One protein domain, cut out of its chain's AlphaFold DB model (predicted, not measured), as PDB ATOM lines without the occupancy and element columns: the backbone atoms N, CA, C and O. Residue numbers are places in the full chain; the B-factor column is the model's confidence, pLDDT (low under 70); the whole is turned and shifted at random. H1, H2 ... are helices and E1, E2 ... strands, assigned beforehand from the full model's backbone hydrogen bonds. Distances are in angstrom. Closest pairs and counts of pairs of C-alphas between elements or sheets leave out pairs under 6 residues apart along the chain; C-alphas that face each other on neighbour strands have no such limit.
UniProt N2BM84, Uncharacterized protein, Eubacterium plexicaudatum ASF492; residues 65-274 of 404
ATOM      1  N   ALA A  65      46.760 -43.776 118.639       58.34
ATOM      2  CA  ALA A  65      47.051 -43.931 117.211       58.34
ATOM      3  C   ALA A  65      48.505 -43.542 116.894       58.34
ATOM      4  O   ALA A  65      49.250 -44.321 116.305       58.34
ATOM      5  N   SER A  66      48.963 -42.402 117.420       61.31
ATOM      6  CA  SER A  66      50.338 -41.916 117.231       61.31
ATOM      7  C   SER A  66      51.422 -42.804 117.863       61.31
ATOM      8  O   SER A  66      52.595 -42.621 117.559       61.31
ATOM      9  N   TRP A  67      51.060 -43.716 118.773       70.75
ATOM     10  CA  TRP A  67      51.987 -44.689 119.368       70.75
ATOM     11  C   TRP A  67      51.987 -46.033 118.631       70.75
ATOM     12  O   TRP A  67      52.993 -46.739 118.646       70.75
ATOM     13  N   LYS A  68      50.852 -46.411 118.035       85.50
ATOM     14  CA  LYS A  68      50.646 -47.729 117.430       85.50
ATOM     15  C   LYS A  68      51.066 -47.788 115.964       85.50
ATOM     16  O   LYS A  68      51.626 -48.798 115.548       85.50
ATOM     17  N   TYR A  69      50.748 -46.753 115.193       91.31
ATOM     18  CA  TYR A  69      50.936 -46.767 113.746       91.31
ATOM     19  C   TYR A  69      52.296 -46.205 113.346       91.31
ATOM     20  O   TYR A  69      52.824 -45.301 113.998       91.31
ATOM     21  N   LEU A  70      52.839 -46.723 112.243       91.50
ATOM     22  CA  LEU A  70      53.992 -46.118 111.586       91.50
ATOM     23  C   LEU A  70      53.672 -44.666 111.207       91.50
ATOM     24  O   LEU A  70      52.550 -44.331 110.821       91.50
ATOM     25  N   ALA A  71      54.675 -43.797 111.320       90.81
ATOM     26  CA  ALA A  71      54.586 -42.455 110.766       90.81
ATOM     27  C   ALA A  71      54.512 -42.544 109.227       90.81
ATOM     28  O   ALA A  71      55.052 -43.498 108.658       90.81
ATOM     29  N   PRO A  72      53.855 -41.594 108.539       90.44
ATOM     30  CA  PRO A  72      53.663 -41.693 107.096       90.44
ATOM     31  C   PRO A  72      54.998 -41.737 106.334       90.44
ATOM     32  O   PRO A  72      55.123 -42.523 105.402       90.44
ATOM     33  N   GLU A  73      56.020 -41.013 106.795       89.44
ATOM     34  CA  GLU A  73      57.384 -41.098 106.262       89.44
ATOM     35  C   GLU A  73      57.985 -42.513 106.370       89.44
ATOM     36  O   GLU A  73      58.568 -43.022 105.419       89.44
ATOM     37  N   THR A  74      57.778 -43.214 107.489       89.94
ATOM     38  CA  THR A  74      58.268 -44.589 107.669       89.94
ATOM     39  C   THR A  74      57.510 -45.570 106.779       89.94
ATOM     40  O   THR A  74      58.078 -46.552 106.315       89.94
ATOM     41  N   VAL A  75      56.227 -45.308 106.505       92.06
ATOM     42  CA  VAL A  75      55.455 -46.097 105.537       92.06
ATOM     43  C   VAL A  75      56.038 -45.932 104.133       92.06
ATOM     44  O   VAL A  75      56.198 -46.922 103.425       92.06
ATOM     45  N   THR A  76      56.405 -44.719 103.724       87.12
ATOM     46  CA  THR A  76      56.990 -44.487 102.394       87.12
ATOM     47  C   THR A  76      58.429 -44.969 102.261       87.12
ATOM     48  O   THR A  76      58.810 -45.411 101.177       87.12
ATOM     49  N   GLU A  77      59.191 -45.013 103.357       83.75
ATOM     50  CA  GLU A  77      60.495 -45.688 103.399       83.75
ATOM     51  C   GLU A  77      60.375 -47.172 103.026       83.75
ATOM     52  O   GLU A  77      61.223 -47.685 102.297       83.75
ATOM     53  N   ARG A  78      59.303 -47.860 103.454       86.38
ATOM     54  CA  ARG A  78      59.048 -49.266 103.072       86.38
ATOM     55  C   ARG A  78      58.782 -49.448 101.579       86.38
ATOM     56  O   ARG A  78      59.000 -50.536 101.057       86.38
ATOM     57  N   PHE A  79      58.343 -48.398 100.891       84.50
ATOM     58  CA  PHE A  79      58.172 -48.396  99.438       84.50
ATOM     59  C   PHE A  79      59.432 -47.947  98.684       84.50
ATOM     60  O   PHE A  79      59.393 -47.847  97.459       84.50
ATOM     61  N   HIS A  80      60.544 -47.695  99.388       84.94
ATOM     62  CA  HIS A  80      61.830 -47.257  98.825       84.94
ATOM     63  C   HIS A  80      61.748 -45.962  98.001       84.94
ATOM     64  O   HIS A  80      62.603 -45.691  97.154       84.94
ATOM     65  N   ASP A  81      60.738 -45.134  98.278       87.19
ATOM     66  CA  ASP A  81      60.547 -43.830  97.652       87.19
ATOM     67  C   ASP A  81      61.092 -42.732  98.566       87.19
ATOM     68  O   ASP A  81      60.395 -42.169  99.416       87.19
ATOM     69  N   THR A  82      62.383 -42.452  98.414       89.75
ATOM     70  CA  THR A  82      63.096 -41.472  99.245       89.75
ATOM     71  C   THR A  82      62.532 -40.067  99.076       89.75
ATOM     72  O   THR A  82      62.401 -39.331 100.049       89.75
ATOM     73  N   LYS A  83      62.110 -39.716  97.859       93.00
ATOM     74  CA  LYS A  83      61.547 -38.399  97.572       93.00
ATOM     75  C   LYS A  83      60.163 -38.224  98.189       93.00
ATOM     76  O   LYS A  83      59.880 -37.176  98.766       93.00
ATOM     77  N   LEU A  84      59.331 -39.263  98.124       94.50
ATOM     78  CA  LEU A  84      58.019 -39.226  98.761       94.50
ATOM     79  C   LEU A  84      58.148 -39.237 100.289       94.50
ATOM     80  O   LEU A  84      57.392 -38.555 100.975       94.50
ATOM     81  N   THR A  85      59.151 -39.938 100.816       92.75
ATOM     82  CA  THR A  85      59.516 -39.873 102.237       92.75
ATOM     83  C   THR A  85      59.867 -38.450 102.662       92.75
ATOM     84  O   THR A  85      59.314 -37.960 103.647       92.75
ATOM     85  N   ASP A  86      60.705 -37.750 101.894       92.81
ATOM     86  CA  ASP A  86      61.023 -36.341 102.146       92.81
ATOM     87  C   ASP A  86      59.770 -35.452 102.086       92.81
ATOM     88  O   ASP A  86      59.613 -34.554 102.916       92.81
ATOM     89  N   ALA A  87      58.837 -35.726 101.168       94.69
ATOM     90  CA  ALA A  87      57.564 -35.007 101.096       94.69
ATOM     91  C   ALA A  87      56.708 -35.203 102.362       94.69
ATOM     92  O   ALA A  87      56.173 -34.234 102.898       94.69
ATOM     93  N   PHE A  88      56.630 -36.425 102.903       93.31
ATOM     94  CA  PHE A  88      55.933 -36.689 104.170       93.31
ATOM     95  C   PHE A  88      56.673 -36.144 105.406       93.31
ATOM     96  O   PHE A  88      56.052 -35.936 106.453       93.31
ATOM     97  N   LEU A  89      57.970 -35.849 105.306       91.81
ATOM     98  CA  LEU A  89      58.730 -35.111 106.323       91.81
ATOM     99  C   LEU A  89      58.575 -33.584 106.208       91.81
ATOM    100  O   LEU A  89      58.858 -32.881 107.181       91.81
ATOM    101  N   GLY A  90      58.134 -33.088 105.050       88.81
ATOM    102  CA  GLY A  90      57.992 -31.670 104.728       88.81
ATOM    103  C   GLY A  90      56.893 -30.936 105.503       88.81
ATOM    104  O   GLY A  90      56.212 -31.499 106.362       88.81
ATOM    105  N   GLU A  91      56.735 -29.645 105.205       84.50
ATOM    106  CA  GLU A  91      55.718 -28.785 105.832       84.50
ATOM    107  C   GLU A  91      54.332 -28.944 105.187       84.50
ATOM    108  O   GLU A  91      53.328 -28.767 105.873       84.50
ATOM    109  N   ASP A  92      54.284 -29.359 103.918       83.56
ATOM    110  CA  ASP A  92      53.053 -29.482 103.118       83.56
ATOM    111  C   ASP A  92      52.227 -30.739 103.462       83.56
ATOM    112  O   ASP A  92      51.122 -30.950 102.966       83.56
ATOM    113  N   VAL A  93      52.748 -31.607 104.334       90.50
ATOM    114  CA  VAL A  93      52.037 -32.804 104.790       90.50
ATOM    115  C   VAL A  93      50.935 -32.452 105.789       90.50
ATOM    116  O   VAL A  93      51.155 -31.875 106.859       90.50
ATOM    117  N   VAL A  94      49.733 -32.938 105.513       91.94
ATOM    118  CA  VAL A  94      48.609 -32.857 106.439       91.94
ATOM    119  C   VAL A  94      48.594 -34.128 107.291       91.94
ATOM    120  O   VAL A  94      48.196 -35.210 106.848       91.94
ATOM    121  N   ARG A  95      49.057 -34.010 108.541       89.81
ATOM    122  CA  ARG A  95      49.045 -35.098 109.537       89.81
ATOM    123  C   ARG A  95      47.687 -35.156 110.235       89.81
ATOM    124  O   ARG A  95      47.302 -34.195 110.897       89.81
ATOM    125  N   ILE A  96      46.992 -36.288 110.116       88.50
ATOM    126  CA  ILE A  96      45.586 -36.415 110.536       88.50
ATOM    127  C   ILE A  96      45.471 -37.323 111.765       88.50
ATOM    128  O   ILE A  96      45.043 -36.864 112.822       88.50
ATOM    129  N   GLN A  97      45.930 -38.577 111.666       89.25
ATOM    130  CA  GLN A  97      45.848 -39.575 112.745       89.25
ATOM    131  C   GLN A  97      44.412 -39.755 113.282       89.25
ATOM    132  O   GLN A  97      44.192 -39.860 114.493       89.25
ATOM    133  N   GLU A  98      43.428 -39.766 112.379       92.44
ATOM    134  CA  GLU A  98      42.018 -40.002 112.707       92.44
ATOM    135  C   GLU A  98      41.680 -41.481 112.515       92.44
ATOM    136  O   GLU A  98      42.009 -42.067 111.488       92.44
ATOM    137  N   GLU A  99      40.994 -42.070 113.494       95.06
ATOM    138  CA  GLU A  99      40.581 -43.474 113.496       95.06
ATOM    139  C   GLU A  99      39.052 -43.596 113.403       95.06
ATOM    140  O   GLU A  99      38.315 -42.905 114.113       95.06
ATOM    141  N   GLN A 100      38.569 -44.531 112.584       96.56
ATOM    142  CA  GLN A 100      37.179 -44.989 112.573       96.56
ATOM    143  C   GLN A 100      37.132 -46.523 112.653       96.56
ATOM    144  O   GLN A 100      37.749 -47.224 111.855       96.56
ATOM    145  N   THR A 101      36.369 -47.061 113.609       96.62
ATOM    146  CA  THR A 101      36.123 -48.510 113.745       96.62
ATOM    147  C   THR A 101      34.735 -48.845 113.217       96.62
ATOM    148  O   THR A 101      33.758 -48.397 113.814       96.62
ATOM    149  N   ILE A 102      34.648 -49.620 112.129       95.19
ATOM    150  CA  ILE A 102      33.415 -49.935 111.392       95.19
ATOM    151  C   ILE A 102      33.368 -51.407 110.999       95.19
ATOM    152  O   ILE A 102      34.305 -51.945 110.410       95.19
ATOM    153  N   GLY A 103      32.244 -52.053 111.318       92.25
ATOM    154  CA  GLY A 103      32.092 -53.491 111.143       92.25
ATOM    155  C   GLY A 103      33.192 -54.238 111.895       92.25
ATOM    156  O   GLY A 103      33.431 -53.991 113.078       92.25
ATOM    157  N   LYS A 104      33.885 -55.135 111.191       95.56
ATOM    158  CA  LYS A 104      35.017 -55.900 111.731       95.56
ATOM    159  C   LYS A 104      36.367 -55.185 111.619       95.56
ATOM    160  O   LYS A 104      37.368 -55.752 112.048       95.56
ATOM    161  N   TYR A 105      36.417 -53.979 111.058       97.62
ATOM    162  CA  TYR A 105      37.666 -53.283 110.763       97.62
ATOM    163  C   TYR A 105      37.836 -52.006 111.578       97.62
ATOM    164  O   TYR A 105      36.877 -51.350 111.990       97.62
ATOM    165  N   ARG A 106      39.093 -51.627 111.765       97.50
ATOM    166  CA  ARG A 106      39.515 -50.318 112.242       97.50
ATOM    167  C   ARG A 106      40.437 -49.715 111.198       97.50
ATOM    168  O   ARG A 106      41.390 -50.361 110.769       97.50
ATOM    169  N   VAL A 107      40.116 -48.497 110.788       98.19
ATOM    170  CA  VAL A 107      40.852 -47.753 109.769       98.19
ATOM    171  C   VAL A 107      41.371 -46.469 110.383       98.19
ATOM    172  O   VAL A 107      40.605 -45.734 111.008       98.19
ATOM    173  N   THR A 108      42.644 -46.183 110.150       97.44
ATOM    174  CA  THR A 108      43.286 -44.935 110.555       97.44
ATOM    175  C   THR A 108      43.815 -44.206 109.332       97.44
ATOM    176  O   THR A 108      44.635 -44.745 108.587       97.44
ATOM    177  N   LEU A 109      43.372 -42.964 109.139       97.25
ATOM    178  CA  LEU A 109      43.966 -42.036 108.185       97.25
ATOM    179  C   LEU A 109      45.164 -41.353 108.846       97.25
ATOM    180  O   LEU A 109      45.016 -40.533 109.754       97.25
ATOM    181  N   ILE A 110      46.364 -41.711 108.395       95.81
ATOM    182  CA  ILE A 110      47.623 -41.294 109.018       95.81
ATOM    183  C   ILE A 110      48.024 -39.905 108.520       95.81
ATOM    184  O   ILE A 110      48.276 -39.001 109.324       95.81
ATOM    185  N   GLY A 111      48.041 -39.717 107.202       94.81
ATOM    186  CA  GLY A 111      48.383 -38.441 106.591       94.81
ATOM    187  C   GLY A 111      48.168 -38.418 105.086       94.81
ATOM    188  O   GLY A 111      47.965 -39.457 104.454       94.81
ATOM    189  N   ILE A 112      48.216 -37.211 104.539       97.19
ATOM    190  CA  ILE A 112      48.068 -36.917 103.115       97.19
ATOM    191  C   ILE A 112      49.081 -35.842 102.717       97.19
ATOM    192  O   ILE A 112      49.375 -34.945 103.507       97.19
ATOM    193  N   VAL A 113      49.626 -35.950 101.510       97.00
ATOM    194  CA  VAL A 113      50.484 -34.933 100.893       97.00
ATOM    195  C   VAL A 113      50.141 -34.837  99.413       97.00
ATOM    196  O   VAL A 113      49.850 -35.850  98.772       97.00
ATOM    197  N   SER A 114      50.158 -33.626  98.879       96.62
ATOM    198  CA  SER A 114      49.807 -33.344  97.495       96.62
ATOM    199  C   SER A 114      50.776 -32.334  96.891       96.62
ATOM    200  O   SER A 114      51.499 -31.645  97.607       96.62
ATOM    201  N   GLY A 115      50.870 -32.329  95.565       94.50
ATOM    202  CA  GLY A 115      51.708 -31.396  94.827       94.50
ATOM    203  C   GLY A 115      52.590 -32.061  93.779       94.50
ATOM    204  O   GLY A 115      52.410 -33.215  93.376       94.50
ATOM    205  N   LYS A 116      53.570 -31.291  93.302       94.19
ATOM    206  CA  LYS A 116      54.386 -31.652  92.140       94.19
ATOM    207  C   LYS A 116      55.660 -32.381  92.520       94.19
ATOM    208  O   LYS A 116      56.410 -31.953  93.387       94.19
ATOM    209  N   ASN A 117      55.982 -33.396  91.724       91.69
ATOM    210  CA  ASN A 117      57.224 -34.149  91.778       91.69
ATOM    211  C   ASN A 117      57.472 -34.783  93.156       91.69
ATOM    212  O   ASN A 117      58.622 -34.836  93.577       91.69
ATOM    213  N   LEU A 118      56.429 -35.251  93.843       93.81
ATOM    214  CA  LEU A 118      56.554 -35.812  95.193       93.81
ATOM    215  C   LEU A 118      57.297 -37.153  95.220       93.81
ATOM    216  O   LEU A 118      58.036 -37.417  96.152       93.81
ATOM    217  N   SER A 119      57.135 -37.979  94.186       91.00
ATOM    218  CA  SER A 119      57.739 -39.311  94.095       91.00
ATOM    219  C   SER A 119      58.970 -39.320  93.187       91.00
ATOM    220  O   SER A 119      59.072 -38.532  92.237       91.00
ATOM    221  N   GLN A 120      59.926 -40.204  93.486       87.56
ATOM    222  CA  GLN A 120      61.033 -40.521  92.576       87.56
ATOM    223  C   GLN A 120      60.595 -41.432  91.415       87.56
ATOM    224  O   GLN A 120      61.304 -41.528  90.416       87.56
ATOM    225  N   TYR A 121      59.446 -42.100  91.550       84.94
ATOM    226  CA  TYR A 121      58.857 -42.946  90.525       84.94
ATOM    227  C   TYR A 121      57.932 -42.110  89.644       84.94
ATOM    228  O   TYR A 121      56.899 -41.601  90.082       84.94
ATOM    229  N   GLU A 122      58.307 -41.955  88.380       81.88
ATOM    230  CA  GLU A 122      57.494 -41.210  87.428       81.88
ATOM    231  C   GLU A 122      56.208 -41.974  87.107       81.88
ATOM    232  O   GLU A 122      56.219 -43.167  86.796       81.88
ATOM    233  N   ARG A 123      55.077 -41.270  87.174       79.62
ATOM    234  CA  ARG A 123      53.783 -41.798  86.743       79.62
ATOM    235  C   ARG A 123      53.482 -41.258  85.362       79.62
ATOM    236  O   ARG A 123      53.495 -40.047  85.157       79.62
ATOM    237  N   THR A 124      53.173 -42.147  84.431       73.50
ATOM    238  CA  THR A 124      52.808 -41.787  83.061       73.50
ATOM    239  C   THR A 124      51.411 -42.308  82.776       73.50
ATOM    240  O   THR A 124      51.083 -43.444  83.102       73.50
ATOM    241  N   SER A 125      50.576 -41.472  82.166       68.00
ATOM    242  CA  SER A 125      49.259 -41.868  81.670       68.00
ATOM    243  C   SER A 125      49.067 -41.263  80.288       68.00
ATOM    244  O   SER A 125      49.168 -40.040  80.126       68.00
ATOM    245  N   ASN A 126      48.824 -42.135  79.306       67.69
ATOM    246  CA  ASN A 126      48.701 -41.818  77.881       67.69
ATOM    247  C   ASN A 126      49.945 -41.088  77.342       67.69
ATOM    248  O   ASN A 126      49.839 -40.042  76.709       67.69
ATOM    249  N   GLY A 127      51.141 -41.582  77.685       68.38
ATOM    250  CA  GLY A 127      52.420 -40.988  77.271       68.38
ATOM    251  C   GLY A 127      52.763 -39.641  77.927       68.38
ATOM    252  O   GLY A 127      53.792 -39.053  77.608       68.38
ATOM    253  N   VAL A 128      51.932 -39.145  78.853       73.06
ATOM    254  CA  VAL A 128      52.153 -37.877  79.561       73.06
ATOM    255  C   VAL A 128      52.553 -38.140  81.007       73.06
ATOM    256  O   VAL A 128      51.807 -38.780  81.754       73.06
ATOM    257  N   VAL A 129      53.701 -37.590  81.407       81.31
ATOM    258  CA  VAL A 129      54.179 -37.609  82.795       81.31
ATOM    259  C   VAL A 129      53.231 -36.805  83.688       81.31
ATOM    260  O   VAL A 129      52.897 -35.652  83.405       81.31
ATOM    261  N   ARG A 130      52.803 -37.421  84.786       84.00
ATOM    262  CA  ARG A 130      51.883 -36.885  85.793       84.00
ATOM    263  C   ARG A 130      52.658 -36.621  87.073       84.00
ATOM    264  O   ARG A 130      52.725 -37.456  87.967       84.00
ATOM    265  N   SER A 131      53.278 -35.449  87.137       87.94
ATOM    266  CA  SER A 131      54.072 -35.054  88.298       87.94
ATOM    267  C   SER A 131      53.243 -34.466  89.438       87.94
ATOM    268  O   SER A 131      53.728 -34.470  90.561       87.94
ATOM    269  N   ASP A 132      52.033 -33.971  89.176       93.75
ATOM    270  CA  ASP A 132      51.151 -33.343  90.168       93.75
ATOM    271  C   ASP A 132      50.155 -34.367  90.732       93.75
ATOM    272  O   ASP A 132      49.251 -34.819  90.022       93.75
ATOM    273  N   ARG A 133      50.374 -34.807  91.975       95.62
ATOM    274  CA  ARG A 133      49.741 -36.003  92.554       95.62
ATOM    275  C   ARG A 133      49.330 -35.768  94.002       95.62
ATOM    276  O   ARG A 133      49.899 -34.919  94.677       95.62
ATOM    277  N   THR A 134      48.399 -36.582  94.481       97.44
ATOM    278  CA  THR A 134      48.038 -36.717  95.896       97.44
ATOM    279  C   THR A 134      48.399 -38.116  96.373       97.44
ATOM    280  O   THR A 134      48.101 -39.081  95.676       97.44
ATOM    281  N   TYR A 135      48.977 -38.230  97.570       97.56
ATOM    282  CA  TYR A 135      49.291 -39.488  98.251       97.56
ATOM    283  C   TYR A 135      48.644 -39.519  99.637       97.56
ATOM    284  O   TYR A 135      48.821 -38.598 100.429       97.56
ATOM    285  N   CYS A 136      47.927 -40.597  99.949       97.62
ATOM    286  CA  CYS A 136      47.270 -40.836 101.232       97.62
ATOM    287  C   CYS A 136      47.833 -42.097 101.885       97.62
ATOM    288  O   CYS A 136      47.900 -43.147 101.245       97.62
ATOM    289  N   VAL A 137      48.163 -42.018 103.174       98.06
ATOM    290  CA  VAL A 137      48.579 -43.173 103.974       98.06
ATOM    291  C   VAL A 137      47.443 -43.591 104.900       98.06
ATOM    292  O   VAL A 137      46.994 -42.814 105.751       98.06
ATOM    293  N   THR A 138      47.014 -44.843 104.765       98.31
ATOM    294  CA  THR A 138      46.003 -45.466 105.626       98.31
ATOM    295  C   THR A 138      46.548 -46.728 106.286       98.31
ATOM    296  O   THR A 138      47.341 -47.455 105.690       98.31
ATOM    297  N   ALA A 139      46.121 -46.980 107.520       98.19
ATOM    298  CA  ALA A 139      46.327 -48.244 108.215       98.19
ATOM    299  C   ALA A 139      44.976 -48.934 108.421       98.19
ATOM    300  O   ALA A 139      44.018 -48.296 108.857       98.19
ATOM    301  N   ILE A 140      44.908 -50.227 108.119       98.25
ATOM    302  CA  ILE A 140      43.701 -51.047 108.217       98.25
ATOM    303  C   ILE A 140      44.030 -52.281 109.058       98.25
ATOM    304  O   ILE A 140      45.024 -52.969 108.828       98.25
ATOM    305  N   GLU A 141      43.195 -52.573 110.045       97.06
ATOM    306  CA  GLU A 141      43.338 -53.742 110.915       97.06
ATOM    307  C   GLU A 141      41.977 -54.327 111.299       97.06
ATOM    308  O   GLU A 141      40.941 -53.665 111.167       97.06
ATOM    309  N   TYR A 142      41.958 -55.567 111.790       97.25
ATOM    310  CA  TYR A 142      40.747 -56.113 112.391       97.25
ATOM    311  C   TYR A 142      40.512 -55.478 113.762       97.25
ATOM    312  O   TYR A 142      41.408 -55.374 114.599       97.25
ATOM    313  N   ALA A 143      39.274 -55.065 114.016       94.75
ATOM    314  CA  ALA A 143      38.900 -54.372 115.244       94.75
ATOM    315  C   ALA A 143      39.028 -55.256 116.499       94.75
ATOM    316  O   ALA A 143      39.171 -54.723 117.603       94.75
ATOM    317  N   ASP A 144      38.983 -56.581 116.331       94.62
ATOM    318  CA  ASP A 144      39.141 -57.574 117.397       94.62
ATOM    319  C   ASP A 144      40.611 -57.869 117.758       94.62
ATOM    320  O   ASP A 144      40.873 -58.576 118.732       94.62
ATOM    321  N   GLY A 145      41.567 -57.287 117.023       92.06
ATOM    322  CA  GLY A 145      43.002 -57.476 117.227       92.06
ATOM    323  C   GLY A 145      43.586 -58.711 116.538       92.06
ATOM    324  O   GLY A 145      44.776 -58.983 116.718       92.06
ATOM    325  N   THR A 146      42.793 -59.447 115.752       95.25
ATOM    326  CA  THR A 146      43.318 -60.465 114.837       95.25
ATOM    327  C   THR A 146      44.273 -59.804 113.846       95.25
ATOM    328  O   THR A 146      44.026 -58.696 113.368       95.25
ATOM    329  N   GLN A 147      45.390 -60.463 113.547       95.06
ATOM    330  CA  GLN A 147      46.384 -59.907 112.635       95.06
ATOM    331  C   GLN A 147      45.847 -59.891 111.204       95.06
ATOM    332  O   GLN A 147      45.256 -60.871 110.747       95.06
ATOM    333  N   MET A 148      46.071 -58.783 110.496       95.94
ATOM    334  CA  MET A 148      45.931 -58.778 109.043       95.94
ATOM    335  C   MET A 148      46.917 -59.780 108.428       95.94
ATOM    336  O   MET A 148      48.061 -59.832 108.893       95.94
ATOM    337  N   PRO A 149      46.493 -60.558 107.414       91.62
ATOM    338  CA  PRO A 149      47.385 -61.454 106.691       91.62
ATOM    339  C   PRO A 149      48.511 -60.660 106.032       91.62
ATOM    340  O   PRO A 149      48.352 -59.485 105.671       91.62
ATOM    341  N   ASP A 150      49.660 -61.305 105.883       89.75
ATOM    342  CA  ASP A 150      50.764 -60.727 105.124       89.75
ATOM    343  C   ASP A 150      50.401 -60.663 103.632       89.75
ATOM    344  O   ASP A 150      49.715 -61.547 103.125       89.75
ATOM    345  N   THR A 151      50.859 -59.643 102.900       82.00
ATOM    346  CA  THR A 151      50.551 -59.495 101.464       82.00
ATOM    347  C   THR A 151      51.164 -60.607 100.596       82.00
ATOM    348  O   THR A 151      50.810 -60.765  99.421       82.00
ATOM    349  N   ALA A 152      52.076 -61.408 101.155       78.06
ATOM    350  CA  ALA A 152      52.603 -62.623 100.543       78.06
ATOM    351  C   ALA A 152      51.767 -63.891 100.819       78.06
ATOM    352  O   ALA A 152      52.022 -64.909 100.174       78.06
ATOM    353  N   GLU A 153      50.808 -63.862 101.750       75.81
ATOM    354  CA  GLU A 153      49.973 -65.012 102.128       75.81
ATOM    355  C   GLU A 153      48.714 -65.133 101.259       75.81
ATOM    356  O   GLU A 153      48.113 -64.137 100.875       75.81
ATOM    357  N   ASP A 154      48.243 -66.360 101.009       81.75
ATOM    358  CA  ASP A 154      47.040 -66.595 100.190       81.75
ATOM    359  C   ASP A 154      45.780 -65.949 100.788       81.75
ATOM    360  O   ASP A 154      44.928 -65.452 100.058       81.75
ATOM    361  N   ALA A 155      45.688 -65.886 102.122       81.75
ATOM    362  CA  ALA A 155      44.578 -65.249 102.834       81.75
ATOM    363  C   ALA A 155      44.456 -63.740 102.549       81.75
ATOM    364  O   ALA A 155      43.407 -63.147 102.800       81.75
ATOM    365  N   TYR A 156      45.511 -63.110 102.021       85.31
ATOM    366  CA  TYR A 156      45.461 -61.733 101.549       85.31
ATOM    367  C   TYR A 156      44.559 -61.575 100.317       85.31
ATOM    368  O   TYR A 156      43.890 -60.554 100.189       85.31
ATOM    369  N   ALA A 157      44.477 -62.586  99.443       77.94
ATOM    370  CA  ALA A 157      43.665 -62.531  98.222       77.94
ATOM    371  C   ALA A 157      42.153 -62.433  98.501       77.94
ATOM    372  O   ALA A 157      41.397 -61.974  97.645       77.94
ATOM    373  N   ASP A 158      41.722 -62.820  99.704       84.19
ATOM    374  CA  ASP A 158      40.336 -62.688 100.160       84.19
ATOM    375  C   ASP A 158      40.010 -61.272 100.677       84.19
ATOM    376  O   ASP A 158      38.856 -60.970 100.996       84.19
ATOM    377  N   LEU A 159      41.012 -60.391 100.789       87.19
ATOM    378  CA  LEU A 159      40.826 -58.998 101.174       87.19
ATOM    379  C   LEU A 159      40.624 -58.120  99.944       87.19
ATOM    380  O   LEU A 159      41.322 -58.208  98.939       87.19
ATOM    381  N   SER A 160      39.666 -57.210 100.048       89.38
ATOM    382  CA  SER A 160      39.460 -56.147  99.075       89.38
ATOM    383  C   SER A 160      39.234 -54.861  99.834       89.38
ATOM    384  O   SER A 160      38.388 -54.808 100.721       89.38
ATOM    385  N   PHE A 161      40.007 -53.837  99.492       95.38
ATOM    386  CA  PHE A 161      39.821 -52.496 100.018       95.38
ATOM    387  C   PHE A 161      39.811 -51.498  98.869       95.38
ATOM    388  O   PHE A 161      40.609 -51.609  97.937       95.38
ATOM    389  N   PHE A 162      38.963 -50.486  98.978       95.19
ATOM    390  CA  PHE A 162      38.921 -49.353  98.073       95.19
ATOM    391  C   PHE A 162      39.120 -48.088  98.898       95.19
ATOM    392  O   PHE A 162      38.289 -47.753  99.740       95.19
ATOM    393  N   VAL A 163      40.248 -47.415  98.683       97.94
ATOM    394  CA  VAL A 163      40.603 -46.157  99.350       97.94
ATOM    395  C   VAL A 163      40.537 -45.061  98.303       97.94
ATOM    396  O   VAL A 163      41.181 -45.169  97.253       97.94
ATOM    397  N   SER A 164      39.741 -44.022  98.551       98.06
ATOM    398  CA  SER A 164      39.549 -42.985  97.549       98.06
ATOM    399  C   SER A 164      39.238 -41.604  98.094       98.06
ATOM    400  O   SER A 164      38.380 -41.484  98.970       98.06
ATOM    401  N   PRO A 165      39.905 -40.550  97.584       97.81
ATOM    402  CA  PRO A 165      39.464 -39.204  97.858       97.81
ATOM    403  C   PRO A 165      38.152 -38.944  97.116       97.81
ATOM    404  O   PRO A 165      38.013 -39.278  95.940       97.81
ATOM    405  N   PHE A 166      37.204 -38.316  97.801       98.31
ATOM    406  CA  PHE A 166      35.958 -37.847  97.210       98.31
ATOM    407  C   PHE A 166      35.832 -36.336  97.350       98.31
ATOM    408  O   PHE A 166      36.314 -35.738  98.315       98.31
ATOM    409  N   ILE A 167      35.141 -35.720  96.396       98.31
ATOM    410  CA  ILE A 167      35.030 -34.267  96.291       98.31
ATOM    411  C   ILE A 167      33.560 -33.887  96.432       98.31
ATOM    412  O   ILE A 167      32.716 -34.346  95.661       98.31
ATOM    413  N   ARG A 168      33.235 -33.018  97.394       97.56
ATOM    414  CA  ARG A 168      31.865 -32.514  97.535       97.56
ATOM    415  C   ARG A 168      31.402 -31.858  96.228       97.56
ATOM    416  O   ARG A 168      32.107 -31.034  95.645       97.56
ATOM    417  N   GLY A 169      30.188 -32.180  95.794       95.94
ATOM    418  CA  GLY A 169      29.610 -31.670  94.545       95.94
ATOM    419  C   GLY A 169      29.966 -32.477  93.299       95.94
ATOM    420  O   GLY A 169      29.490 -32.127  92.218       95.94
ATOM    421  N   TYR A 170      30.747 -33.549  93.441       95.31
ATOM    422  CA  TYR A 170      31.024 -34.509  92.379       95.31
ATOM    423  C   TYR A 170      30.570 -35.905  92.804       95.31
ATOM    424  O   TYR A 170      30.765 -36.304  93.950       95.31
ATOM    425  N   ASP A 171      29.929 -36.628  91.882       93.56
ATOM    426  CA  ASP A 171      29.442 -37.983  92.147       93.56
ATOM    427  C   ASP A 171      30.644 -38.931  92.294       93.56
ATOM    428  O   ASP A 171      31.431 -39.038  91.349       93.56
ATOM    429  N   PRO A 172      30.817 -39.629  93.432       92.19
ATOM    430  CA  PRO A 172      31.943 -40.544  93.621       92.19
ATOM    431  C   PRO A 172      31.968 -41.724  92.639       92.19
ATOM    432  O   PRO A 172      33.015 -42.345  92.461       92.19
ATOM    433  N   ALA A 173      30.846 -42.035  91.978       86.62
ATOM    434  CA  ALA A 173      30.849 -42.994  90.875       86.62
ATOM    435  C   ALA A 173      31.682 -42.484  89.686       86.62
ATOM    436  O   ALA A 173      32.424 -43.252  89.090       86.62
ATOM    437  N   GLU A 174      31.620 -41.183  89.395       85.31
ATOM    438  CA  GLU A 174      32.316 -40.557  88.264       85.31
ATOM    439  C   GLU A 174      33.716 -40.040  88.648       85.31
ATOM    440  O   GLU A 174      34.630 -40.009  87.820       85.31
ATOM    441  N   TYR A 175      33.900 -39.631  89.909       91.38
ATOM    442  CA  TYR A 175      35.114 -38.990  90.421       91.38
ATOM    443  C   TYR A 175      35.637 -39.731  91.652       91.38
ATOM    444  O   TYR A 175      35.223 -39.474  92.784       91.38
ATOM    445  N   ASN A 176      36.558 -40.660  91.414       93.12
ATOM    446  CA  ASN A 176      37.216 -41.463  92.438       93.12
ATOM    447  C   ASN A 176      38.657 -41.781  92.018       93.12
ATOM    448  O   ASN A 176      39.111 -41.382  90.948       93.12
ATOM    449  N   THR A 177      39.380 -42.533  92.845       91.62
ATOM    450  CA  THR A 177      40.795 -42.867  92.626       91.62
ATOM    451  C   THR A 177      41.032 -43.447  91.240       91.62
ATOM    452  O   THR A 177      42.007 -43.074  90.606       91.62
ATOM    453  N   VAL A 178      40.144 -44.308  90.733       84.44
ATOM    454  CA  VAL A 178      40.319 -44.952  89.422       84.44
ATOM    455  C   VAL A 178      40.208 -43.921  88.303       84.44
ATOM    456  O   VAL A 178      41.122 -43.785  87.491       84.44
ATOM    457  N   THR A 179      39.124 -43.141  88.287       85.00
ATOM    458  CA  THR A 179      38.897 -42.132  87.239       85.00
ATOM    459  C   THR A 179      39.881 -40.964  87.329       85.00
ATOM    460  O   THR A 179      40.190 -40.327  86.320       85.00
ATOM    461  N   MET A 180      40.460 -40.748  88.509       91.38
ATOM    462  CA  MET A 180      41.526 -39.783  88.781       91.38
ATOM    463  C   MET A 180      42.936 -40.390  88.659       91.38
ATOM    464  O   MET A 180      43.874 -39.919  89.305       91.38
ATOM    465  N   ARG A 181      43.105 -41.427  87.820       87.31
ATOM    466  CA  ARG A 181      44.404 -42.045  87.458       87.31
ATOM    467  C   ARG A 181      45.219 -42.494  88.660       87.31
ATOM    468  O   ARG A 181      46.435 -42.283  88.742       87.31
ATOM    469  N   GLY A 182      44.527 -43.045  89.631       87.25
ATOM    470  CA  GLY A 182      45.101 -43.483  90.872       87.25
ATOM    471  C   GLY A 182      45.503 -44.943  90.874       87.25
ATOM    472  O   GLY A 182      45.193 -45.724  89.977       87.25
ATOM    473  N   SER A 183      46.244 -45.290  91.910       85.06
ATOM    474  CA  SER A 183      46.746 -46.627  92.177       85.06
ATOM    475  C   SER A 183      47.021 -46.746  93.670       85.06
ATOM    476  O   SER A 183      46.788 -45.810  94.442       85.06
ATOM    477  N   TYR A 184      47.510 -47.898  94.098       90.31
ATOM    478  CA  TYR A 184      47.968 -48.067  95.461       90.31
ATOM    479  C   TYR A 184      49.140 -49.042  95.526       90.31
ATOM    480  O   TYR A 184      49.303 -49.905  94.663       90.31
ATOM    481  N   SER A 185      49.907 -48.913  96.600       87.38
ATOM    482  CA  SER A 185      50.893 -49.889  97.058       87.38
ATOM    483  C   SER A 185      50.610 -50.203  98.523       87.38
ATOM    484  O   SER A 185      50.108 -49.351  99.260       87.38
ATOM    485  N   GLU A 186      50.913 -51.416  98.968       93.00
ATOM    486  CA  GLU A 186      50.616 -51.833 100.338       93.00
ATOM    487  C   GLU A 186      51.584 -52.887 100.867       93.00
ATOM    488  O   GLU A 186      52.236 -53.600 100.102       93.00
ATOM    489  N   PHE A 187      51.656 -52.986 102.188       89.38
ATOM    490  CA  PHE A 187      52.354 -54.045 102.908       89.38
ATOM    491  C   PHE A 187      51.690 -54.261 104.267       89.38
ATOM    492  O   PHE A 187      51.058 -53.352 104.813       89.38
ATOM    493  N   SER A 188      51.873 -55.445 104.840       93.88
ATOM    494  CA  SER A 188      51.464 -55.729 106.213       93.88
ATOM    495  C   SER A 188      52.677 -55.674 107.136       93.88
ATOM    496  O   SER A 188      53.716 -56.259 106.846       93.88
ATOM    497  N   GLU A 189      52.566 -54.986 108.270       89.44
ATOM    498  CA  GLU A 189      53.604 -54.989 109.305       89.44
ATOM    499  C   GLU A 189      52.947 -55.040 110.686       89.44
ATOM    500  O   GLU A 189      52.028 -54.278 110.990       89.44
ATOM    501  N   ASN A 190      53.410 -55.957 111.540       90.44
ATOM    502  CA  ASN A 190      52.881 -56.163 112.895       90.44
ATOM    503  C   ASN A 190      51.356 -56.414 112.943       90.44
ATOM    504  O   ASN A 190      50.688 -56.024 113.901       90.44
ATOM    505  N   GLY A 191      50.807 -57.083 111.923       92.19
ATOM    506  CA  GLY A 191      49.377 -57.396 111.817       92.19
ATOM    507  C   GLY A 191      48.491 -56.222 111.388       92.19
ATOM    508  O   GLY A 191      47.276 -56.306 111.551       92.19
ATOM    509  N   ILE A 192      49.081 -55.147 110.856       96.88
ATOM    510  CA  ILE A 192      48.391 -53.970 110.318       96.88
ATOM    511  C   ILE A 192      48.714 -53.870 108.828       96.88
ATOM    512  O   ILE A 192      49.890 -53.894 108.463       96.88
ATOM    513  N   LEU A 193      47.693 -53.721 107.984       97.88
ATOM    514  CA  LEU A 193      47.861 -53.442 106.560       97.88
ATOM    515  C   LEU A 193      48.040 -51.932 106.369       97.88
ATOM    516  O   LEU A 193      47.128 -51.156 106.661       97.88
ATOM    517  N   TYR A 194      49.200 -51.515 105.876       97.62
ATOM    518  CA  TYR A 194      49.464 -50.138 105.475       97.62
ATOM    519  C   TYR A 194      49.275 -50.006 103.975       97.62
ATOM    520  O   TYR A 194      49.901 -50.728 103.200       97.62
ATOM    521  N   ARG A 195      48.445 -49.051 103.565       97.12
ATOM    522  CA  ARG A 195      48.195 -48.751 102.159       97.12
ATOM    523  C   ARG A 195      48.529 -47.298 101.854       97.12
ATOM    524  O   ARG A 195      48.010 -46.380 102.495       97.12
ATOM    525  N   LEU A 196      49.373 -47.124 100.843       97.25
ATOM    526  CA  LEU A 196      49.673 -45.862 100.184       97.25
ATOM    527  C   LEU A 196      48.810 -45.772  98.927       97.25
ATOM    528  O   LEU A 196      49.048 -46.486  97.956       97.25
ATOM    529  N   THR A 197      47.801 -44.914  98.953       96.69
ATOM    530  CA  THR A 197      46.937 -44.646  97.799       96.69
ATOM    531  C   THR A 197      47.365 -43.355  97.137       96.69
ATOM    532  O   THR A 197      47.613 -42.369  97.825       96.69
ATOM    533  N   GLU A 198      47.408 -43.339  95.813       94.88
ATOM    534  CA  GLU A 198      47.728 -42.144  95.042       94.88
ATOM    535  C   GLU A 198      46.729 -41.883  93.921       94.88
ATOM    536  O   GLU A 198      46.087 -42.810  93.436       94.88
ATOM    537  N   CYS A 199      46.606 -40.622  93.511       94.94
ATOM    538  CA  CYS A 199      45.806 -40.163  92.375       94.94
ATOM    539  C   CYS A 199      46.307 -38.802  91.872       94.94
ATOM    540  O   CYS A 199      47.267 -38.239  92.403       94.94
ATOM    541  N   ASP A 200      45.669 -38.269  90.831       95.12
ATOM    542  CA  ASP A 200      45.853 -36.875  90.422       95.12
ATOM    543  C   ASP A 200      45.546 -35.914  91.587       95.12
ATOM    544  O   ASP A 200      44.728 -36.227  92.456       95.12
ATOM    545  N   ASN A 201      46.216 -34.756  91.610       96.31
ATOM    546  CA  ASN A 201      46.139 -33.819  92.733       96.31
ATOM    547  C   ASN A 201      44.699 -33.328  93.012       96.31
ATOM    548  O   ASN A 201      44.047 -32.748  92.140       96.31
ATOM    549  N   VAL A 202      44.222 -33.531  94.247       97.31
ATOM    550  CA  VAL A 202      42.887 -33.113  94.712       97.31
ATOM    551  C   VAL A 202      42.845 -31.709  95.331       97.31
ATOM    552  O   VAL A 202      41.752 -31.181  95.534       97.31
ATOM    553  N   GLU A 203      43.987 -31.082  95.622       96.88
ATOM    554  CA  GLU A 203      44.071 -29.765  96.280       96.88
ATOM    555  C   GLU A 203      43.378 -28.659  95.496       96.88
ATOM    556  O   GLU A 203      42.747 -27.791  96.093       96.88
ATOM    557  N   ILE A 204      43.374 -28.753  94.163       97.62
ATOM    558  CA  ILE A 204      42.672 -27.797  93.297       97.62
ATOM    559  C   ILE A 204      41.171 -27.687  93.633       97.62
ATOM    560  O   ILE A 204      40.540 -26.694  93.279       97.62
ATOM    561  N   PHE A 205      40.606 -28.681  94.332       98.06
ATOM    562  CA  PHE A 205      39.217 -28.741  94.792       98.06
ATOM    563  C   PHE A 205      39.021 -28.404  96.283       98.06
ATOM    564  O   PHE A 205      37.926 -28.627  96.814       98.06
ATOM    565  N   ALA A 206      40.041 -27.905  96.988       96.75
ATOM    566  CA  ALA A 206      39.982 -27.682  98.436       96.75
ATOM    567  C   ALA A 206      38.857 -26.715  98.872       96.75
ATOM    568  O   ALA A 206      38.367 -26.810  99.996       96.75
ATOM    569  N   ASP A 207      38.348 -25.860  97.974       97.06
ATOM    570  CA  ASP A 207      37.214 -24.953  98.211       97.06
ATOM    571  C   ASP A 207      35.858 -25.662  98.364       97.06
ATOM    572  O   ASP A 207      34.897 -25.065  98.857       97.06
ATOM    573  N   LYS A 208      35.754 -26.930  97.949       95.62
ATOM    574  CA  LYS A 208      34.488 -27.682  97.952       95.62
ATOM    575  C   LYS A 208      34.259 -28.462  99.237       95.62
ATOM    576  O   LYS A 208      33.112 -28.681  99.627       95.62
ATOM    577  N   GLY A 209      35.333 -28.846  99.914       94.38
ATOM    578  CA  GLY A 209      35.314 -29.868 100.952       94.38
ATOM    579  C   GLY A 209      35.645 -31.235 100.361       94.38
ATOM    580  O   GLY A 209      35.044 -31.680  99.379       94.38
ATOM    581  N   LEU A 210      36.629 -31.878 100.976       97.94
ATOM    582  CA  LEU A 210      37.223 -33.121 100.513       97.94
ATOM    583  C   LEU A 210      37.041 -34.209 101.565       97.94
ATOM    584  O   LEU A 210      37.034 -33.944 102.770       97.94
ATOM    585  N   TYR A 211      36.904 -35.441 101.095       98.38
ATOM    586  CA  TYR A 211      36.740 -36.621 101.928       98.38
ATOM    587  C   TYR A 211      37.725 -37.704 101.510       98.38
ATOM    588  O   TYR A 211      38.182 -37.708 100.373       98.38
ATOM    589  N   LEU A 212      37.994 -38.657 102.396       98.62
ATOM    590  CA  LEU A 212      38.610 -39.934 102.048       98.62
ATOM    591  C   LEU A 212      37.652 -41.058 102.445       98.62
ATOM    592  O   LEU A 212      37.353 -41.229 103.627       98.62
ATOM    593  N   GLY A 213      37.158 -41.800 101.461       98.38
ATOM    594  CA  GLY A 213      36.389 -43.021 101.664       98.38
ATOM    595  C   GLY A 213      37.300 -44.241 101.754       98.38
ATOM    596  O   GLY A 213      38.268 -44.349 101.001       98.38
ATOM    597  N   VAL A 214      36.972 -45.172 102.647       98.62
ATOM    598  CA  VAL A 214      37.577 -46.508 102.709       98.62
ATOM    599  C   VAL A 214      36.470 -47.551 102.815       98.62
ATOM    600  O   VAL A 214      35.734 -47.556 103.804       98.62
ATOM    601  N   SER A 215      36.343 -48.420 101.811       97.00
ATOM    602  CA  SER A 215      35.400 -49.549 101.813       97.00
ATOM    603  C   SER A 215      36.080 -50.896 101.616       97.00
ATOM    604  O   SER A 215      37.220 -50.952 101.168       97.00
ATOM    605  N   ASP A 216      35.389 -51.983 101.955       92.00
ATOM    606  CA  ASP A 216      35.838 -53.370 101.770       92.00
ATOM    607  C   ASP A 216      35.422 -53.952 100.405       92.00
ATOM    608  O   ASP A 216      34.989 -55.097 100.281       92.00
ATOM    609  N   SER A 217      35.561 -53.137  99.360       86.38
ATOM    610  CA  SER A 217      35.266 -53.473  97.967       86.38
ATOM    611  C   SER A 217      36.510 -53.296  97.094       86.38
ATOM    612  O   SER A 217      37.458 -52.627  97.487       86.38
ATOM    613  N   THR A 218      36.538 -53.892  95.900       81.94
ATOM    614  CA  THR A 218      37.652 -53.700  94.947       81.94
ATOM    615  C   THR A 218      37.576 -52.340  94.243       81.94
ATOM    616  O   THR A 218      38.589 -51.688  94.016       81.94
ATOM    617  N   PHE A 219      36.357 -51.897  93.926       84.31
ATOM    618  CA  PHE A 219      36.053 -50.630  93.255       84.31
ATOM    619  C   PHE A 219      35.019 -49.835  94.055       84.31
ATOM    620  O   PHE A 219      34.526 -50.309  95.084       84.31
ATOM    621  N   TYR A 220      34.664 -48.641  93.574       84.69
ATOM    622  CA  TYR A 220      33.602 -47.846  94.180       84.69
ATOM    623  C   TYR A 220      32.286 -48.639  94.261       84.69
ATOM    624  O   TYR A 220      31.756 -49.100  93.250       84.69
ATOM    625  N   ASP A 221      31.747 -48.775  95.475       87.75
ATOM    626  CA  ASP A 221      30.441 -49.381  95.718       87.75
ATOM    627  C   ASP A 221      29.406 -48.279  96.011       87.75
ATOM    628  O   ASP A 221      29.461 -47.650  97.077       87.75
ATOM    629  N   PRO A 222      28.412 -48.051  95.129       85.19
ATOM    630  CA  PRO A 222      27.377 -47.039  95.343       85.19
ATOM    631  C   PRO A 222      26.462 -47.348  96.539       85.19
ATOM    632  O   PRO A 222      25.642 -46.513  96.917       85.19
ATOM    633  N   LYS A 223      26.560 -48.540  97.141       92.06
ATOM    634  CA  LYS A 223      25.860 -48.878  98.385       92.06
ATOM    635  C   LYS A 223      26.621 -48.424  99.628       92.06
ATOM    636  O   LYS A 223      25.979 -48.280 100.668       92.06
ATOM    637  N   ALA A 224      27.935 -48.203  99.554       90.12
ATOM    638  CA  ALA A 224      28.757 -47.849 100.714       90.12
ATOM    639  C   ALA A 224      28.549 -46.388 101.152       90.12
ATOM    640  O   ALA A 224      28.535 -46.091 102.353       90.12
ATOM    641  N   TYR A 225      28.304 -45.488 100.197       94.75
ATOM    642  CA  TYR A 225      28.152 -44.051 100.428       94.75
ATOM    643  C   TYR A 225      26.870 -43.512  99.792       94.75
ATOM    644  O   TYR A 225      26.381 -44.022  98.788       94.75
ATOM    645  N   LYS A 226      26.310 -42.462 100.390       94.06
ATOM    646  CA  LYS A 226      25.173 -41.712  99.857       94.06
ATOM    647  C   LYS A 226      25.677 -40.387  99.315       94.06
ATOM    648  O   LYS A 226      26.289 -39.619 100.056       94.06
ATOM    649  N   TYR A 227      25.363 -40.119  98.054       94.25
ATOM    650  CA  TYR A 227      25.619 -38.841  97.407       94.25
ATOM    651  C   TYR A 227      24.309 -38.067  97.228       94.25
ATOM    652  O   TYR A 227      23.382 -38.532  96.558       94.25
ATOM    653  N   ASP A 228      24.223 -36.888  97.838       94.38
ATOM    654  CA  ASP A 228      23.109 -35.966  97.640       94.38
ATOM    655  C   ASP A 228      23.392 -35.073  96.425       94.38
ATOM    656  O   ASP A 228      24.196 -34.143  96.478       94.38
ATOM    657  N   LYS A 229      22.684 -35.327  95.320       93.00
ATOM    658  CA  LYS A 229      22.839 -34.568  94.068       93.00
ATOM    659  C   LYS A 229      22.467 -33.086  94.188       93.00
ATOM    660  O   LYS A 229      22.902 -32.296  93.356       93.00
ATOM    661  N   ALA A 230      21.636 -32.705  95.158       94.38
ATOM    662  CA  ALA A 230      21.207 -31.323  95.344       94.38
ATOM    663  C   ALA A 230      22.235 -30.506  96.138       94.38
ATOM    664  O   ALA A 230      22.449 -29.334  95.834       94.38
ATOM    665  N   THR A 231      22.863 -31.107  97.151       94.56
ATOM    666  CA  THR A 231      23.812 -30.414  98.045       94.56
ATOM    667  C   THR A 231      25.279 -30.722  97.738       94.56
ATOM    668  O   THR A 231      26.174 -30.034  98.244       94.56
ATOM    669  N   GLY A 232      25.528 -31.761  96.942       94.00
ATOM    670  CA  GLY A 232      26.849 -32.315  96.686       94.00
ATOM    671  C   GLY A 232      27.437 -33.088  97.868       94.00
ATOM    672  O   GLY A 232      28.605 -33.466  97.811       94.00
ATOM    673  N   GLU A 233      26.691 -33.251  98.961       97.44
ATOM    674  CA  GLU A 233      27.192 -33.854 100.192       97.44
ATOM    675  C   GLU A 233      27.351 -35.369 100.042       97.44
ATOM    676  O   GLU A 233      26.494 -36.055  99.479       97.44
ATOM    677  N   ILE A 234      28.460 -35.882 100.570       97.19
ATOM    678  CA  ILE A 234      28.759 -37.309 100.604       97.19
ATOM    679  C   ILE A 234      28.718 -37.738 102.062       97.19
ATOM    680  O   ILE A 234      29.412 -37.183 102.913       97.19
ATOM    681  N   THR A 235      27.885 -38.729 102.349       97.88
ATOM    682  CA  THR A 235      27.735 -39.295 103.689       97.88
ATOM    683  C   THR A 235      27.850 -40.803 103.630       97.88
ATOM    684  O   THR A 235      27.677 -41.438 102.589       97.88
ATOM    685  N   ARG A 236      28.144 -41.412 104.771       97.50
ATOM    686  CA  ARG A 236      28.161 -42.865 104.876       97.50
ATOM    687  C   ARG A 236      26.757 -43.436 104.761       97.50
ATOM    688  O   ARG A 236      25.794 -42.874 105.288       97.50
ATOM    689  N   ASN A 237      26.639 -44.607 104.144       95.94
ATOM    690  CA  ASN A 237      25.426 -45.395 104.269       95.94
ATOM    691  C   ASN A 237      25.490 -46.265 105.532       95.94
ATOM    692  O   ASN A 237      26.074 -47.341 105.517       95.94
ATOM    693  N   GLU A 238      24.863 -45.831 106.626       94.44
ATOM    694  CA  GLU A 238      24.824 -46.602 107.884       94.44
ATOM    695  C   GLU A 238      24.170 -47.991 107.756       94.44
ATOM    696  O   GLU A 238      24.364 -48.837 108.620       94.44
ATOM    697  N   ALA A 239      23.402 -48.238 106.689       94.06
ATOM    698  CA  ALA A 239      22.802 -49.543 106.408       94.06
ATOM    699  C   ALA A 239      23.718 -50.486 105.604       94.06
ATOM    700  O   ALA A 239      23.301 -51.595 105.279       94.06
ATOM    701  N   TYR A 240      24.917 -50.038 105.223       92.31
ATOM    702  CA  TYR A 240      25.894 -50.870 104.529       92.31
ATOM    703  C   TYR A 240      26.484 -51.909 105.486       92.31
ATOM    704  O   TYR A 240      26.973 -51.555 106.558       92.31
ATOM    705  N   ASP A 241      26.429 -53.180 105.094       90.56
ATOM    706  CA  ASP A 241      26.986 -54.293 105.863       90.56
ATOM    707  C   ASP A 241      28.422 -54.562 105.401       90.56
ATOM    708  O   ASP A 241      28.664 -55.388 104.524       90.56
ATOM    709  N   GLY A 242      29.352 -53.769 105.931       92.69
ATOM    710  CA  GLY A 242      30.755 -53.781 105.535       92.69
ATOM    711  C   GLY A 242      31.508 -52.554 106.040       92.69
ATOM    712  O   GLY A 242      31.007 -51.761 106.847       92.69
ATOM    713  N   LEU A 243      32.734 -52.391 105.563       97.12
ATOM    714  CA  LEU A 243      33.541 -51.202 105.798       97.12
ATOM    715  C   LEU A 243      33.079 -50.070 104.875       97.12
ATOM    716  O   LEU A 243      32.985 -50.230 103.665       97.12
ATOM    717  N   ASN A 244      32.809 -48.898 105.443       97.69
ATOM    718  CA  ASN A 244      32.542 -47.668 104.693       97.69
ATOM    719  C   ASN A 244      32.983 -46.425 105.481       97.69
ATOM    720  O   ASN A 244      32.193 -45.511 105.728       97.69
ATOM    721  N   ALA A 245      34.225 -46.421 105.965       98.56
ATOM    722  CA  ALA A 245      34.767 -45.275 106.690       98.56
ATOM    723  C   ALA A 245      34.822 -44.042 105.774       98.56
ATOM    724  O   ALA A 245      35.103 -44.156 104.584       98.56
ATOM    725  N   LEU A 246      34.539 -42.864 106.328       98.50
ATOM    726  CA  LEU A 246      34.541 -41.607 105.579       98.50
ATOM    727  C   LEU A 246      35.163 -40.523 106.450       98.50
ATOM    728  O   LEU A 246      34.566 -40.103 107.442       98.50
ATOM    729  N   PHE A 247      36.361 -40.098 106.080       98.19
ATOM    730  CA  PHE A 247      37.126 -39.066 106.770       98.19
ATOM    731  C   PHE A 247      36.932 -37.729 106.065       98.19
ATOM    732  O   PHE A 247      36.810 -37.696 104.841       98.19
ATOM    733  N   GLN A 248      36.930 -36.627 106.811       96.44
ATOM    734  CA  GLN A 248      37.067 -35.297 106.212       96.44
ATOM    735  C   GLN A 248      38.553 -34.998 106.026       96.44
ATOM    736  O   GLN A 248      39.344 -35.221 106.940       96.44
ATOM    737  N   LEU A 249      38.935 -34.496 104.854       95.12
ATOM    738  CA  LEU A 249      40.314 -34.120 104.562       95.12
ATOM    739  C   LEU A 249      40.519 -32.633 104.886       95.12
ATOM    740  O   LEU A 249      39.928 -31.786 104.213       95.12
ATOM    741  N   PRO A 250      41.343 -32.284 105.894       92.31
ATOM    742  CA  PRO A 250      41.567 -30.900 106.297       92.31
ATOM    743  C   PRO A 250      42.657 -30.244 105.433       92.31
ATOM    744  O   PRO A 250      43.671 -29.783 105.950       92.31
ATOM    745  N   ILE A 251      42.459 -30.246 104.113       92.12
ATOM    746  CA  ILE A 251      43.324 -29.539 103.157       92.12
ATOM    747  C   ILE A 251      43.005 -28.042 103.223       92.12
ATOM    748  O   ILE A 251      41.835 -27.665 103.338       92.12
ATOM    749  N   ASP A 252      44.033 -27.191 103.181       92.56
ATOM    750  CA  ASP A 252      43.841 -25.742 103.216       92.56
ATOM    751  C   ASP A 252      43.083 -25.279 101.963       92.56
ATOM    752  O   ASP A 252      43.467 -25.557 100.830       92.56
ATOM    753  N   VAL A 253      41.996 -24.537 102.175       93.69
ATOM    754  CA  VAL A 253      41.190 -23.936 101.103       93.69
ATOM    755  C   VAL A 253      42.030 -22.982 100.244       93.69
ATOM    756  O   VAL A 253      41.673 -22.731  99.094       93.69
ATOM    757  N   ALA A 254      43.138 -22.453 100.773       95.31
ATOM    758  CA  ALA A 254      44.084 -21.633 100.021       95.31
ATOM    759  C   ALA A 254      44.760 -22.379  98.854       95.31
ATOM    760  O   ALA A 254      45.153 -21.717  97.895       95.31
ATOM    761  N   GLU A 255      44.836 -23.714  98.901       93.31
ATOM    762  CA  GLU A 255      45.393 -24.544  97.820       93.31
ATOM    763  C   GLU A 255      44.396 -24.777  96.668       93.31
ATOM    764  O   GLU A 255      44.740 -25.340  95.629       93.31
ATOM    765  N   ALA A 256      43.146 -24.323  96.821       96.38
ATOM    766  CA  ALA A 256      42.133 -24.461  95.787       96.38
ATOM    767  C   ALA A 256      42.450 -23.613  94.547       96.38
ATOM    768  O   ALA A 256      42.749 -22.421  94.631       96.38
ATOM    769  N   ASP A 257      42.235 -24.201  93.371       97.38
ATOM    770  CA  ASP A 257      42.262 -23.507  92.087       97.38
ATOM    771  C   ASP A 257      41.001 -23.885  91.294       97.38
ATOM    772  O   ASP A 257      40.991 -24.867  90.541       97.38
ATOM    773  N   PRO A 258      39.910 -23.103  91.428       95.62
ATOM    774  CA  PRO A 258      38.647 -23.390  90.753       95.62
ATOM    775  C   PRO A 258      38.747 -23.421  89.222       95.62
ATOM    776  O   PRO A 258      37.945 -24.095  88.570       95.62
ATOM    777  N   VAL A 259      39.707 -22.694  88.636       96.12
ATOM    778  CA  VAL A 259      39.917 -22.676  87.182       96.12
ATOM    779  C   VAL A 259      40.610 -23.966  86.751       96.12
ATOM    780  O   VAL A 259      40.143 -24.620  85.815       96.12
ATOM    781  N   ALA A 260      41.672 -24.373  87.452       94.38
ATOM    782  CA  ALA A 260      42.330 -25.654  87.207       94.38
ATOM    783  C   ALA A 260      41.374 -26.834  87.441       94.38
ATOM    784  O   ALA A 260      41.310 -27.728  86.599       94.38
ATOM    785  N   ALA A 261      40.565 -26.798  88.503       95.19
ATOM    786  CA  ALA A 261      39.540 -27.798  88.799       95.19
ATOM    787  C   ALA A 261      38.503 -27.937  87.670       95.19
ATOM    788  O   ALA A 261      38.196 -29.048  87.234       95.19
ATOM    789  N   ALA A 262      37.982 -26.820  87.149       92.12
ATOM    790  CA  ALA A 262      37.026 -26.841  86.040       92.12
ATOM    791  C   ALA A 262      37.645 -27.411  84.748       92.12
ATOM    792  O   ALA A 262      37.010 -28.216  84.055       92.12
ATOM    793  N   ASN A 263      38.893 -27.038  84.451       92.44
ATOM    794  CA  ASN A 263      39.637 -27.565  83.306       92.44
ATOM    795  C   ASN A 263      39.907 -29.067  83.460       92.44
ATOM    796  O   ASN A 263      39.691 -29.827  82.520       92.44
ATOM    797  N   TYR A 264      40.314 -29.503  84.654       92.62
ATOM    798  CA  TYR A 264      40.565 -30.906  84.972       92.62
ATOM    799  C   TYR A 264      39.310 -31.764  84.780       92.62
ATOM    800  O   TYR A 264      39.348 -32.784  84.097       92.62
ATOM    801  N   VAL A 265      38.172 -31.315  85.314       92.56
ATOM    802  CA  VAL A 265      36.880 -31.999  85.161       92.56
ATOM    803  C   VAL A 265      36.463 -32.099  83.696       92.56
ATOM    804  O   VAL A 265      35.939 -33.130  83.278       92.56
ATOM    805  N   THR A 266      36.692 -31.045  82.913       89.00
ATOM    806  CA  THR A 266      36.403 -31.048  81.472       89.00
ATOM    807  C   THR A 266      37.279 -32.067  80.749       89.00
ATOM    808  O   THR A 266      36.750 -32.914  80.035       89.00
ATOM    809  N   ALA A 267      38.586 -32.062  81.018       86.50
ATOM    810  CA  ALA A 267      39.531 -33.005  80.430       86.50
ATOM    811  C   ALA A 267      39.216 -34.465  80.800       86.50
ATOM    812  O   ALA A 267      39.311 -35.346  79.950       86.50
ATOM    813  N   LEU A 268      38.797 -34.739  82.044       85.19
ATOM    814  CA  LEU A 268      38.333 -36.072  82.441       85.19
ATOM    815  C   LEU A 268      37.112 -36.517  81.635       85.19
ATOM    816  O   LEU A 268      37.090 -37.643  81.148       85.19
ATOM    817  N   LYS A 269      36.119 -35.640  81.456       82.38
ATOM    818  CA  LYS A 269      34.909 -35.959  80.685       82.38
ATOM    819  C   LYS A 269      35.205 -36.198  79.212       82.38
ATOM    820  O   LYS A 269      34.631 -37.109  78.629       82.38
ATOM    821  N   GLU A 270      36.082 -35.400  78.612       77.94
ATOM    822  CA  GLU A 270      36.522 -35.597  77.226       77.94
ATOM    823  C   GLU A 270      37.228 -36.943  77.070       77.94
ATOM    824  O   GLU A 270      36.893 -37.711  76.172       77.94
ATOM    825  N   LEU A 271      38.111 -37.274  78.014       71.50
ATOM    826  CA  LEU A 271      38.782 -38.566  78.052       71.50
ATOM    827  C   LEU A 271      37.849 -39.730  78.354       71.50
ATOM    828  O   LEU A 271      38.226 -40.831  78.022       71.50
ATOM    829  N   GLN A 272      36.677 -39.542  78.962       64.00
ATOM    830  CA  GLN A 272      35.662 -40.595  79.155       64.00
ATOM    831  C   GLN A 272      34.646 -40.665  77.997       64.00
ATOM    832  O   GLN A 272      33.902 -41.638  77.855       64.00
ATOM    833  N   ALA A 273      34.562 -39.605  77.190       56.84
ATOM    834  CA  ALA A 273      33.682 -39.521  76.030       56.84
ATOM    835  C   ALA A 273      34.300 -40.151  74.774       56.84
ATOM    836  O   ALA A 273      33.548 -40.478  73.849       56.84
ATOM    837  N   ASP A 274      35.624 -40.331  74.754       46.12
ATOM    838  CA  ASP A 274      36.339 -41.057  73.709       46.12
ATOM    839  C   ASP A 274      35.824 -42.513  73.630       46.12
ATOM    840  O   ASP A 274      35.759 -43.203  74.649       46.12
TER     841      ASP A 274
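This is residues 65 to 274 of the 404 residues of an uncharacterized protein of Eubacterium plexicaudatum ASF492 (UniProt N2BM84). Two sheets lie face to face as a sandwich, a twisted one of five strands (E1 E2 E3 E6 E5) and a smaller one of three (E4 E7 E10), their strands crossed at 40 degrees. The helical hairpin H2 and H3 covers the face of the larger sheet that is turned away from the smaller, the little hairpin E8 and E9 lies outside the smaller sheet, and H4 and the long last helix H5 lie off opposite ends. The 210 printed residues hold, in order, H1 H2 H3 E1 E2 E3 H4 E4 E5 E6 E7 E8 E9 E10 H5; the class is mixed, and each sheet is antiparallel. The whole is compact, with a radius of gyration of the C-alphas of 16.5 A, and spans 46 by 42 by 32 A.

H1, residues 65 to 68, only grazes the larger sheet; its closest C-alpha pair to E1, residues 94 to 102, is Ala 65 and Gln 97, 6.4 A. H2, residues 72 to 78, touches H3, residues 82 to 89, closest at the C-alphas of Glu 73 and Thr 85, 4.7 A, at a shallow tilt of 18 degrees, opposite ways. Both are on the same face of the larger sheet, across the strands, at heights of 8.4 and 10.0 A. E1, E2, residues 105 to 116, and E3, residues 132 to 142, form a meander, each strand the antiparallel neighbour of the one before; N 100 and O 107 are 2.8 A apart, N 108 and O 139 2.8 A. H4, residues 154 to 158, is not on either sheet. E4, residues 162 to 167, pairs with E7, residues 210 to 215 (N 164 to O 213, 2.9 A), and E7 with E10, residues 244 to 249 (N 212 to O 247, 2.9 A). E5, residues 183 to 189, and E6, residues 192 to 200, form a hairpin, N 194 and O 187 being 2.8 A apart, and E6 is the neighbour of E3, with N 136 and O 197 at 2.8 A. Between the sheets, the closest C-alphas of E1 and E10 are Gln 100 and Ala 245, 6.4 A. E8, residues 225 to 227, and E9, residues 234 to 236, form a hairpin, N 226 and O 235 being 2.8 A apart; the C-alphas of Arg 236 and Asn 244, the closest of E9 and E10, are 6.5 A apart. H5, residues 258 to 273, touches no helix. In H2, H3 and H5 every O i to N i+4 pair is within hydrogen-bond range; H4 has 0 of 1, with 1 of 2 O i to N i+3 pairs, and H1 is too short for an i+4 pair.

H1 begins at C-alpha 65 (47.051, -43.931, 117.211). E1 is 23.4 A long, E2 33.1 A, E3 33.5 A, E5 20.3 A and E6 26.4 A. H5, 22.4 A, ends at C-alpha 273 (33.682, -39.521, 76.030).

The C-alphas of Trp 67 and Asp 274 are the two farthest apart, 48.4 A. The printed part has no cut. The long links are E2 to E3, E3 to H4 and E4 to E5. The mean pLDDT of the printed part is 90.8; residues 65 to 66, 125 to 127 and 272 to 274 are under 70.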